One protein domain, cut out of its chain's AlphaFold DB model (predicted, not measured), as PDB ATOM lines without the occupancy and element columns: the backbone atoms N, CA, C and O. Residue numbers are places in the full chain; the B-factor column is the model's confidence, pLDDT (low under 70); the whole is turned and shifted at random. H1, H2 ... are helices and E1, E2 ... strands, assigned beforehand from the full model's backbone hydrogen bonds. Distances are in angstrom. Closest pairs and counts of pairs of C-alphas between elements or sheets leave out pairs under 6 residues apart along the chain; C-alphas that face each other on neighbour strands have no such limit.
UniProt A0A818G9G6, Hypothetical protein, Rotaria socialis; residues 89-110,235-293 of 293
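This is residues 89 to 110 and 235 to 293 of the 293 residues of the protein "Hypothetical protein" of Rotaria socialis (UniProt A0A818G9G6). Picture a loose, open arrangement with few contacts between its parts: a short parallel strand pair, E1 and E2, with the small helix H1 near the beginning of E2 and the long helix H2 near its end. Beyond H2 the chain makes a separate hairpin, E3 and E4, whose tip at residues 272 to 277 sticks out, and then a tail whose residues 285 to 293 stick out too. The printed part has 81 residues, with two named helices and four named strands in the order H1, E1, E2, H2, E3, E4; the class is mixed, helices and strands, with under half of the residues in named elements. The two sheets have two strands each, E1 beside E2 parallel and E3 beside E4 antiparallel. The radius of gyration of the C-alphas is 16.4 A, and they span 54 by 38 by 22 A.

Start at H1, residues 91 to 94, and look across to E2, residues 235 to 238: their closest C-alphas, those of Glu 92 and Thr 235, are 6.6 A apart. Beside E2 find E1, residues 100 to 103, its parallel neighbour at 21 degrees; N 237 and O 101 are within hydrogen-bond range at 2.8 A, as are N 101 and O 235 at 3.2 A. Next find H2, residues 249 to 263, whose closest C-alpha to E2 is that of Trp 259, 7.9 A from that of Val 238. H2 and E1 are apart. Then E3, residues 268 to 273, and E4, residues 276 to 281, form a hairpin, antiparallel at 155 degrees, with N 278 and O 271 at 2.8 A and N 269 and O 280 at 2.9 A, both within hydrogen-bond range. E4 is apart from H2, and both E3 and E4 are apart from H1, E1 and E2. In H2 every O i to N i+4 pair is within hydrogen-bond range; H1 is too short for such a pair, and its one O i to N i+3 pair is within range.

Find C-alpha 91 at (-14.613, -59.784, 36.070), where H1 begins; it runs to residue 94. E1 begins at Gln 100 and E2 at Thr 235. Find C-alpha 249 at (-43.360, -38.675, 36.329); from there H2 runs 20.6 A to Met 263. E3 covers 15.8 A and E4 16.2 A, ending at C-alpha 281, (-27.948, -49.748, 18.527).

The C-alphas farthest apart are those of Asp 248 and Asn 292, 55.1 A. Residues 111 to 234 are not printed; across this cut C-alphas 110 and 235 are 11.2 A apart. Of the links that are printed whole, those from H1 to E1, H2 to E3 and E3 to E4 are tight, and E2 to H2 is short. Residues 282 to 293 hold no named element. Confidence is low, under 70, at residues 104 to 106 and 291 to 293; the mean pLDDT of the printed part is 89.2.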
ATOM      1  N   VAL A  89     -19.563 -61.542  41.369       96.25
ATOM      2  CA  VAL A  89     -19.163 -60.240  40.823       96.25
ATOM      3  C   VAL A  89     -18.490 -60.457  39.468       96.25
ATOM      4  O   VAL A  89     -17.596 -61.296  39.360       96.25
ATOM      5  N   ASP A  90     -18.911 -59.707  38.449       95.81
ATOM      6  CA  ASP A  90     -18.311 -59.755  37.113       95.81
ATOM      7  C   ASP A  90     -16.815 -59.400  37.125       95.81
ATOM      8  O   ASP A  90     -16.335 -58.599  37.938       95.81
ATOM      9  N   ASN A  91     -16.064 -59.973  36.178       93.12
ATOM     10  CA  ASN A  91     -14.613 -59.784  36.070       93.12
ATOM     11  C   ASN A  91     -14.228 -58.312  35.871       93.12
ATOM     12  O   ASN A  91     -13.197 -57.878  36.387       93.12
ATOM     13  N   GLU A  92     -15.072 -57.550  35.175       94.62
ATOM     14  CA  GLU A  92     -14.927 -56.114  34.938       94.62
ATOM     15  C   GLU A  92     -14.871 -55.284  36.233       94.62
ATOM     16  O   GLU A  92     -14.358 -54.168  36.211       94.62
ATOM     17  N   ILE A  93     -15.395 -55.812  37.348       95.06
ATOM     18  CA  ILE A  93     -15.358 -55.182  38.678       95.06
ATOM     19  C   ILE A  93     -14.339 -55.883  39.586       95.06
ATOM     20  O   ILE A  93     -13.650 -55.225  40.362       95.06
ATOM     21  N   PHE A  94     -14.258 -57.215  39.519       92.06
ATOM     22  CA  PHE A  94     -13.483 -58.012  40.472       92.06
ATOM     23  C   PHE A  94     -11.994 -58.143  40.120       92.06
ATOM     24  O   PHE A  94     -11.152 -58.156  41.016       92.06
ATOM     25  N   VAL A  95     -11.667 -58.269  38.830       88.62
ATOM     26  CA  VAL A  95     -10.316 -58.633  38.362       88.62
ATOM     27  C   VAL A  95      -9.652 -57.492  37.599       88.62
ATOM     28  O   VAL A  95      -8.453 -57.263  37.743       88.62
ATOM     29  N   GLN A  96     -10.413 -56.791  36.758       90.31
ATOM     30  CA  GLN A  96      -9.859 -55.870  35.769       90.31
ATOM     31  C   GLN A  96      -9.717 -54.440  36.307       90.31
ATOM     32  O   GLN A  96     -10.533 -53.958  37.087       90.31
ATOM     33  N   VAL A  97      -8.695 -53.728  35.822       91.62
ATOM     34  CA  VAL A  97      -8.479 -52.301  36.109       91.62
ATOM     35  C   VAL A  97      -8.629 -51.515  34.817       91.62
ATOM     36  O   VAL A  97      -7.814 -51.646  33.904       91.62
ATOM     37  N   ALA A  98      -9.665 -50.685  34.730       91.50
ATOM     38  CA  ALA A  98      -9.965 -49.935  33.518       91.50
ATOM     39  C   ALA A  98     -10.762 -48.657  33.802       91.50
ATOM     40  O   ALA A  98     -11.314 -48.501  34.894       91.50
ATOM     41  N   PRO A  99     -10.862 -47.746  32.819       93.12
ATOM     42  CA  PRO A  99     -11.775 -46.618  32.899       93.12
ATOM     43  C   PRO A  99     -13.214 -47.046  33.208       93.12
ATOM     44  O   PRO A  99     -13.746 -47.985  32.615       93.12
ATOM     45  N   GLN A 100     -13.860 -46.282  34.085       94.62
ATOM     46  CA  GLN A 100     -15.297 -46.323  34.314       94.62
ATOM     47  C   GLN A 100     -15.907 -45.027  33.792       94.62
ATOM     48  O   GLN A 100     -15.377 -43.940  34.024       94.62
ATOM     49  N   LEU A 101     -17.011 -45.145  33.062       91.50
ATOM     50  CA  LEU A 101     -17.723 -43.997  32.520       91.50
ATOM     51  C   LEU A 101     -18.988 -43.713  33.339       91.50
ATOM     52  O   LEU A 101     -19.704 -44.642  33.689       91.50
ATOM     53  N   ALA A 102     -19.292 -42.441  33.585       89.19
ATOM     54  CA  ALA A 102     -20.570 -42.002  34.145       89.19
ATOM     55  C   ALA A 102     -21.277 -41.135  33.103       89.19
ATOM     56  O   ALA A 102     -20.821 -40.035  32.787       89.19
ATOM     57  N   VAL A 103     -22.330 -41.670  32.486       79.50
ATOM     58  CA  VAL A 103     -23.063 -40.991  31.411       79.50
ATOM     59  C   VAL A 103     -24.524 -41.426  31.372       79.50
ATOM     60  O   VAL A 103     -24.850 -42.534  31.798       79.50
ATOM     61  N   PRO A 104     -25.383 -40.646  30.699       60.97
ATOM     62  CA  PRO A 104     -26.751 -41.060  30.430       60.97
ATOM     63  C   PRO A 104     -26.909 -42.171  29.367       60.97
ATOM     64  O   PRO A 104     -28.058 -42.495  29.117       60.97
ATOM     65  N   LEU A 105     -25.835 -42.724  28.743       63.22
ATOM     66  CA  LEU A 105     -25.720 -43.998  27.955       63.22
ATOM     67  C   LEU A 105     -24.821 -43.862  26.694       63.22
ATOM     68  O   LEU A 105     -25.146 -43.089  25.792       63.22
ATOM     69  N   VAL A 106     -23.747 -44.668  26.544       63.72
ATOM     70  CA  VAL A 106     -22.943 -44.773  25.290       63.72
ATOM     71  C   VAL A 106     -22.307 -46.165  25.063       63.72
ATOM     72  O   VAL A 106     -21.969 -46.865  26.010       63.72
ATOM     73  N   ASN A 107     -22.040 -46.538  23.800       78.19
ATOM     74  CA  ASN A 107     -21.227 -47.717  23.435       78.19
ATOM     75  C   ASN A 107     -19.719 -47.395  23.542       78.19
ATOM     76  O   ASN A 107     -19.099 -47.060  22.529       78.19
ATOM     77  N   ALA A 108     -19.126 -47.482  24.737       86.38
ATOM     78  CA  ALA A 108     -17.724 -47.092  24.961       86.38
ATOM     79  C   ALA A 108     -16.770 -48.215  25.396       86.38
ATOM     80  O   ALA A 108     -15.573 -47.955  25.468       86.38
ATOM     81  N   ARG A 109     -17.232 -49.461  25.615       89.12
ATOM     82  CA  ARG A 109     -16.351 -50.574  26.042       89.12
ATOM     83  C   ARG A 109     -15.143 -50.775  25.132       89.12
ATOM     84  O   ARG A 109     -14.081 -51.169  25.594       89.12
ATOM     85  N   ARG A 110     -15.303 -50.517  23.833       87.19
ATOM     86  CA  ARG A 110     -14.231 -50.600  22.840       87.19
ATOM     87  C   ARG A 110     -14.221 -49.354  21.974       87.19
ATOM     88  O   ARG A 110     -15.253 -49.001  21.404       87.19
ATOM     89  N   THR A 235     -16.808 -50.796  32.619       93.69
ATOM     90  CA  THR A 235     -18.042 -50.504  33.339       93.69
ATOM     91  C   THR A 235     -18.548 -49.114  32.972       93.69
ATOM     92  O   THR A 235     -17.791 -48.193  32.650       93.69
ATOM     93  N   THR A 236     -19.868 -48.961  32.971       93.56
ATOM     94  CA  THR A 236     -20.535 -47.673  32.791       93.56
ATOM     95  C   THR A 236     -21.642 -47.559  33.820       93.56
ATOM     96  O   THR A 236     -22.498 -48.437  33.908       93.56
ATOM     97  N   ILE A 237     -21.624 -46.473  34.580       93.75
ATOM     98  CA  ILE A 237     -22.712 -46.086  35.464       93.75
ATOM     99  C   ILE A 237     -23.746 -45.372  34.601       93.75
ATOM    100  O   ILE A 237     -23.456 -44.324  34.013       93.75
ATOM    101  N   VAL A 238     -24.939 -45.961  34.504       91.44
ATOM    102  CA  VAL A 238     -26.106 -45.278  33.939       91.44
ATOM    103  C   VAL A 238     -26.667 -44.385  35.027       91.44
ATOM    104  O   VAL A 238     -27.358 -44.841  35.938       91.44
ATOM    105  N   ASP A 239     -26.291 -43.118  34.946       91.44
ATOM    106  CA  ASP A 239     -26.591 -42.159  35.992       91.44
ATOM    107  C   ASP A 239     -28.057 -41.707  35.935       91.44
ATOM    108  O   ASP A 239     -28.597 -41.376  34.876       91.44
ATOM    109  N   CYS A 240     -28.696 -41.735  37.101       90.56
ATOM    110  CA  CYS A 240     -30.088 -41.358  37.328       90.56
ATOM    111  C   CYS A 240     -30.211 -40.185  38.318       90.56
ATOM    112  O   CYS A 240     -31.308 -39.930  38.821       90.56
ATOM    113  N   GLU A 241     -29.090 -39.530  38.622       90.38
ATOM    114  CA  GLU A 241     -28.932 -38.552  39.691       90.38
ATOM    115  C   GLU A 241     -28.368 -37.237  39.126       90.38
ATOM    116  O   GLU A 241     -29.092 -36.495  38.463       90.38
ATOM    117  N   ASP A 242     -27.087 -36.948  39.353       89.19
ATOM    118  CA  ASP A 242     -26.523 -35.600  39.239       89.19
ATOM    119  C   ASP A 242     -26.326 -35.120  37.793       89.19
ATOM    120  O   ASP A 242     -26.263 -33.914  37.539       89.19
ATOM    121  N   SER A 243     -26.228 -36.032  36.820       89.75
ATOM    122  CA  SER A 243     -26.042 -35.661  35.408       89.75
ATOM    123  C   SER A 243     -27.341 -35.419  34.633       89.75
ATOM    124  O   SER A 243     -27.277 -35.056  33.452       89.75
ATOM    125  N   ILE A 244     -28.513 -35.590  35.258       89.88
ATOM    126  CA  ILE A 244     -29.816 -35.445  34.595       89.88
ATOM    127  C   ILE A 244     -30.793 -34.584  35.402       89.88
ATOM    128  O   ILE A 244     -30.758 -34.523  36.624       89.88
ATOM    129  N   ALA A 245     -31.723 -33.929  34.705       93.06
ATOM    130  CA  ALA A 245     -32.850 -33.240  35.330       93.06
ATOM    131  C   ALA A 245     -34.113 -34.083  35.137       93.06
ATOM    132  O   ALA A 245     -34.610 -34.202  34.020       93.06
ATOM    133  N   VAL A 246     -34.603 -34.682  36.222       92.88
ATOM    134  CA  VAL A 246     -35.799 -35.532  36.229       92.88
ATOM    135  C   VAL A 246     -36.711 -35.050  37.342       92.88
ATOM    136  O   VAL A 246     -36.473 -35.327  38.517       92.88
ATOM    137  N   VAL A 247     -37.726 -34.273  36.972       94.88
ATOM    138  CA  VAL A 247     -38.506 -33.484  37.939       94.88
ATOM    139  C   VAL A 247     -39.956 -33.932  38.051       94.88
ATOM    140  O   VAL A 247     -40.638 -33.567  39.009       94.88
ATOM    141  N   ASP A 248     -40.429 -34.748  37.111       92.75
ATOM    142  CA  ASP A 248     -41.777 -35.296  37.144       92.75
ATOM    143  C   ASP A 248     -41.855 -36.766  36.705       92.75
ATOM    144  O   ASP A 248     -40.863 -37.455  36.449       92.75
ATOM    145  N   VAL A 249     -43.083 -37.282  36.677       94.12
ATOM    146  CA  VAL A 249     -43.360 -38.675  36.329       94.12
ATOM    147  C   VAL A 249     -43.059 -38.996  34.858       94.12
ATOM    148  O   VAL A 249     -42.684 -40.129  34.561       94.12
ATOM    149  N   TYR A 250     -43.187 -38.038  33.940       93.50
ATOM    150  CA  TYR A 250     -42.892 -38.258  32.525       93.50
ATOM    151  C   TYR A 250     -41.394 -38.450  32.322       93.50
ATOM    152  O   TYR A 250     -40.989 -39.418  31.673       93.50
ATOM    153  N   ASP A 251     -40.588 -37.600  32.959       93.75
ATOM    154  CA  ASP A 251     -39.132 -37.717  32.948       93.75
ATOM    155  C   ASP A 251     -38.690 -39.062  33.548       93.75
ATOM    156  O   ASP A 251     -37.881 -39.783  32.956       93.75
ATOM    157  N   LYS A 252     -39.272 -39.460  34.694       94.25
ATOM    158  CA  LYS A 252     -38.976 -40.752  35.344       94.25
ATOM    159  C   LYS A 252     -39.315 -41.934  34.445       94.25
ATOM    160  O   LYS A 252     -38.540 -42.884  34.375       94.25
ATOM    161  N   ILE A 253     -40.455 -41.895  33.757       95.38
ATOM    162  CA  ILE A 253     -40.847 -42.953  32.820       95.38
ATOM    163  C   ILE A 253     -39.880 -43.003  31.636       95.38
ATOM    164  O   ILE A 253     -39.484 -44.093  31.229       95.38
ATOM    165  N   GLN A 254     -39.463 -41.859  31.086       93.62
ATOM    166  CA  GLN A 254     -38.497 -41.834  29.988       93.62
ATOM    167  C   GLN A 254     -37.146 -42.427  30.407       93.62
ATOM    168  O   GLN A 254     -36.606 -43.277  29.696       93.62
ATOM    169  N   LEU A 255     -36.637 -42.033  31.577       93.50
ATOM    170  CA  LEU A 255     -35.424 -42.595  32.166       93.50
ATOM    171  C   LEU A 255     -35.546 -44.114  32.360       93.50
ATOM    172  O   LEU A 255     -34.711 -44.876  31.871       93.50
ATOM    173  N   ASN A 256     -36.624 -44.562  33.008       94.38
ATOM    174  CA  ASN A 256     -36.860 -45.978  33.279       94.38
ATOM    175  C   ASN A 256     -37.021 -46.792  31.991       94.38
ATOM    176  O   ASN A 256     -36.575 -47.934  31.938       94.38
ATOM    177  N   ARG A 257     -37.616 -46.224  30.937       94.56
ATOM    178  CA  ARG A 257     -37.751 -46.897  29.640       94.56
ATOM    179  C   ARG A 257     -36.406 -47.049  28.931       94.56
ATOM    180  O   ARG A 257     -36.161 -48.095  28.327       94.56
ATOM    181  N   ASN A 258     -35.520 -46.056  29.030       93.19
ATOM    182  CA  ASN A 258     -34.150 -46.173  28.523       93.19
ATOM    183  C   ASN A 258     -33.390 -47.284  29.258       93.19
ATOM    184  O   ASN A 258     -32.773 -48.131  28.612       93.19
ATOM    185  N   TRP A 259     -33.490 -47.321  30.591       93.81
ATOM    186  CA  TRP A 259     -32.892 -48.379  31.406       93.81
ATOM    187  C   TRP A 259     -33.460 -49.761  31.066       93.81
ATOM    188  O   TRP A 259     -32.708 -50.691  30.792       93.81
ATOM    189  N   LEU A 260     -34.785 -49.888  30.981       94.75
ATOM    190  CA  LEU A 260     -35.458 -51.130  30.608       94.75
ATOM    191  C   LEU A 260     -35.002 -51.631  29.233       94.75
ATOM    192  O   LEU A 260     -34.700 -52.811  29.071       94.75
ATOM    193  N   SER A 261     -34.911 -50.736  28.247       93.69
ATOM    194  CA  SER A 261     -34.475 -51.095  26.893       93.69
ATOM    195  C   SER A 261     -32.998 -51.500  26.850       93.69
ATOM    196  O   SER A 261     -32.607 -52.362  26.061       93.69
ATOM    197  N   LEU A 262     -32.162 -50.908  27.712       93.75
ATOM    198  CA  LEU A 262     -30.781 -51.347  27.896       93.75
ATOM    199  C   LEU A 262     -30.739 -52.770  28.463       93.75
ATOM    200  O   LEU A 262     -30.058 -53.618  27.895       93.75
ATOM    201  N   MET A 263     -31.501 -53.043  29.527       94.00
ATOM    202  CA  MET A 263     -31.562 -54.365  30.167       94.00
ATOM    203  C   MET A 263     -32.111 -55.448  29.232       94.00
ATOM    204  O   MET A 263     -31.640 -56.579  29.258       94.00
ATOM    205  N   LYS A 264     -33.056 -55.099  28.351       93.69
ATOM    206  CA  LYS A 264     -33.573 -56.000  27.304       93.69
ATOM    207  C   LYS A 264     -32.646 -56.121  26.085       93.69
ATOM    208  O   LYS A 264     -32.944 -56.884  25.169       93.69
ATOM    209  N   GLY A 265     -31.555 -55.354  26.020       93.56
ATOM    210  CA  GLY A 265     -30.618 -55.371  24.895       93.56
ATOM    211  C   GLY A 265     -31.167 -54.774  23.590       93.56
ATOM    212  O   GLY A 265     -30.601 -55.008  22.522       93.56
ATOM    213  N   ASN A 266     -32.261 -54.005  23.641       93.44
ATOM    214  CA  ASN A 266     -32.958 -53.480  22.460       93.44
ATOM    215  C   ASN A 266     -32.957 -51.942  22.355       93.44
ATOM    216  O   ASN A 266     -33.608 -51.392  21.465       93.44
ATOM    217  N   LEU A 267     -32.198 -51.253  23.215       93.50
ATOM    218  CA  LEU A 267     -32.039 -49.800  23.174       93.50
ATOM    219  C   LEU A 267     -31.501 -49.316  21.814       93.50
ATOM    220  O   LEU A 267     -30.476 -49.789  21.309       93.50
ATOM    221  N   GLU A 268     -32.164 -48.305  21.250       92.38
ATOM    222  CA  GLU A 268     -31.732 -47.629  20.029       92.38
ATOM    223  C   GLU A 268     -31.941 -46.110  20.088       92.38
ATOM    224  O   GLU A 268     -32.840 -45.608  20.755       92.38
ATOM    225  N   ALA A 269     -31.115 -45.372  19.343       89.62
ATOM    226  CA  ALA A 269     -31.236 -43.929  19.158       89.62
ATOM    227  C   ALA A 269     -31.318 -43.583  17.667       89.62
ATOM    228  O   ALA A 269     -30.559 -44.120  16.851       89.62
ATOM    229  N   ARG A 270     -32.217 -42.662  17.306       91.19
ATOM    230  CA  ARG A 270     -32.446 -42.213  15.925       91.19
ATOM    231  C   ARG A 270     -32.167 -40.722  15.809       91.19
ATOM    232  O   ARG A 270     -32.742 -39.933  16.549       91.19
ATOM    233  N   PHE A 271     -31.302 -40.332  14.879       90.81
ATOM    234  CA  PHE A 271     -30.956 -38.926  14.656       90.81
ATOM    235  C   PHE A 271     -30.616 -38.655  13.187       90.81
ATOM    236  O   PHE A 271     -30.260 -39.566  12.436       90.81
ATOM    237  N   MET A 272     -30.732 -37.397  12.758       91.81
ATOM    238  CA  MET A 272     -30.384 -36.981  11.396       91.81
ATOM    239  C   MET A 272     -28.912 -36.573  11.309       91.81
ATOM    240  O   MET A 272     -28.424 -35.801  12.130       91.81
ATOM    241  N   LYS A 273     -28.208 -37.052  10.280       86.44
ATOM    242  CA  LYS A 273     -26.874 -36.568   9.899       86.44
ATOM    243  C   LYS A 273     -26.908 -36.169   8.426       86.44
ATOM    244  O   LYS A 273     -26.898 -37.026   7.540       86.44
ATOM    245  N   GLY A 274     -26.994 -34.863   8.169       87.19
ATOM    246  CA  GLY A 274     -27.361 -34.348   6.846       87.19
ATOM    247  C   GLY A 274     -28.765 -34.826   6.461       87.19
ATOM    248  O   GLY A 274     -29.670 -34.796   7.287       87.19
ATOM    249  N   ASN A 275     -28.926 -35.351   5.245       91.44
ATOM    250  CA  ASN A 275     -30.217 -35.840   4.736       91.44
ATOM    251  C   ASN A 275     -30.475 -37.334   5.024       91.44
ATOM    252  O   ASN A 275     -31.318 -37.950   4.374       91.44
ATOM    253  N   LYS A 276     -29.718 -37.953   5.940       91.75
ATOM    254  CA  LYS A 276     -29.850 -39.378   6.276       91.75
ATOM    255  C   LYS A 276     -30.218 -39.561   7.743       91.75
ATOM    256  O   LYS A 276     -29.564 -39.004   8.624       91.75
ATOM    257  N   THR A 277     -31.218 -40.399   7.997       93.31
ATOM    258  CA  THR A 277     -31.513 -40.911   9.338       93.31
ATOM    259  C   THR A 277     -30.512 -42.004   9.684       93.31
ATOM    260  O   THR A 277     -30.365 -42.981   8.949       93.31
ATOM    261  N   ILE A 278     -29.825 -41.842  10.809       93.94
ATOM    262  CA  ILE A 278     -28.930 -42.843  11.381       93.94
ATOM    263  C   ILE A 278     -29.636 -43.476  12.574       93.94
ATOM    264  O   ILE A 278     -30.200 -42.775  13.414       93.94
ATOM    265  N   VAL A 279     -29.582 -44.806  12.640       91.94
ATOM    266  CA  VAL A 279     -30.025 -45.592  13.796       91.94
ATOM    267  C   VAL A 279     -28.787 -46.172  14.467       91.94
ATOM    268  O   VAL A 279     -28.001 -46.864  13.820       91.94
ATOM    269  N   ARG A 280     -28.596 -45.880  15.753       90.31
ATOM    270  CA  ARG A 280     -27.525 -46.448  16.580       90.31
ATOM    271  C   ARG A 280     -28.134 -47.455  17.554       90.31
ATOM    272  O   ARG A 280     -29.137 -47.142  18.186       90.31
ATOM    273  N   LYS A 281     -27.523 -48.635  17.662       92.00
ATOM    274  CA  LYS A 281     -27.948 -49.748  18.527       92.00
ATOM    275  C   LYS A 281     -26.797 -50.202  19.420       92.00
ATOM    276  O   LYS A 281     -25.644 -49.848  19.155       92.00
ATOM    277  N   LEU A 282     -27.106 -50.999  20.438       91.25
ATOM    278  CA  LEU A 282     -26.097 -51.714  21.221       91.25
ATOM    279  C   LEU A 282     -25.261 -52.613  20.301       91.25
ATOM    280  O   LEU A 282     -25.779 -53.222  19.362       91.25
ATOM    281  N   HIS A 283     -23.947 -52.636  20.524       90.31
ATOM    282  CA  HIS A 283     -23.071 -53.531  19.774       90.31
ATOM    283  C   HIS A 283     -23.246 -54.967  20.281       90.31
ATOM    284  O   HIS A 283     -23.333 -55.153  21.493       90.31
ATOM    285  N   PRO A 284     -23.266 -55.971  19.387       91.94
ATOM    286  CA  PRO A 284     -23.204 -57.361  19.810       91.94
ATOM    287  C   PRO A 284     -21.811 -57.692  20.354       91.94
ATOM    288  O   PRO A 284     -20.842 -56.948  20.142       91.94
ATOM    289  N   ASP A 285     -21.706 -58.862  20.973       91.38
ATOM    290  CA  ASP A 285     -20.419 -59.442  21.328       91.38
ATOM    291  C   ASP A 285     -19.528 -59.615  20.097       91.38
ATOM    292  O   ASP A 285     -19.980 -59.870  18.973       91.38
ATOM    293  N   ARG A 286     -18.220 -59.467  20.314       88.56
ATOM    294  CA  ARG A 286     -17.218 -59.682  19.269       88.56
ATOM    295  C   ARG A 286     -16.772 -61.134  19.310       88.56
ATOM    296  O   ARG A 286     -16.340 -61.622  20.349       88.56
ATOM    297  N   ILE A 287     -16.865 -61.797  18.163       86.50
ATOM    298  CA  ILE A 287     -16.548 -63.216  18.010       86.50
ATOM    299  C   ILE A 287     -15.200 -63.343  17.306       86.50
ATOM    300  O   ILE A 287     -14.965 -62.730  16.262       86.50
ATOM    301  N   TYR A 288     -14.326 -64.160  17.881       83.06
ATOM    302  CA  TYR A 288     -12.990 -64.432  17.371       83.06
ATOM    303  C   TYR A 288     -12.754 -65.938  17.374       83.06
ATOM    304  O   TYR A 288     -13.196 -66.626  18.293       83.06
ATOM    305  N   ASN A 289     -12.023 -66.439  16.379       78.69
ATOM    306  CA  ASN A 289     -11.489 -67.795  16.465       78.69
ATOM    307  C   ASN A 289     -10.407 -67.829  17.552       78.69
ATOM    308  O   ASN A 289      -9.696 -66.844  17.771       78.69
ATOM    309  N   SER A 290     -10.298 -68.942  18.271       74.62
ATOM    310  CA  SER A 290      -9.187 -69.118  19.196       74.62
ATOM    311  C   SER A 290      -7.963 -69.620  18.429       74.62
ATOM    312  O   SER A 290      -8.056 -70.125  17.309       74.62
ATOM    313  N   LYS A 291      -6.786 -69.564  19.060       68.62
ATOM    314  CA  LYS A 291      -5.573 -70.184  18.498       68.62
ATOM    315  C   LYS A 291      -5.721 -71.697  18.240       68.62
ATOM    316  O   LYS A 291      -4.940 -72.249  17.473       68.62
ATOM    317  N   ASN A 292      -6.692 -72.349  18.887       66.88
ATOM    318  CA  ASN A 292      -6.919 -73.792  18.834       66.88
ATOM    319  C   ASN A 292      -8.121 -74.186  17.951       66.88
ATOM    320  O   ASN A 292      -8.441 -75.372  17.896       66.88
ATOM    321  N   GLY A 293      -8.759 -73.225  17.267       61.66
ATOM    322  CA  GLY A 293     -10.090 -73.396  16.672       61.66
ATOM    323  C   GLY A 293     -11.149 -73.018  17.685       61.66
ATOM    324  O   GLY A 293     -11.780 -73.940  18.234       61.66
TER     325      GLY A 293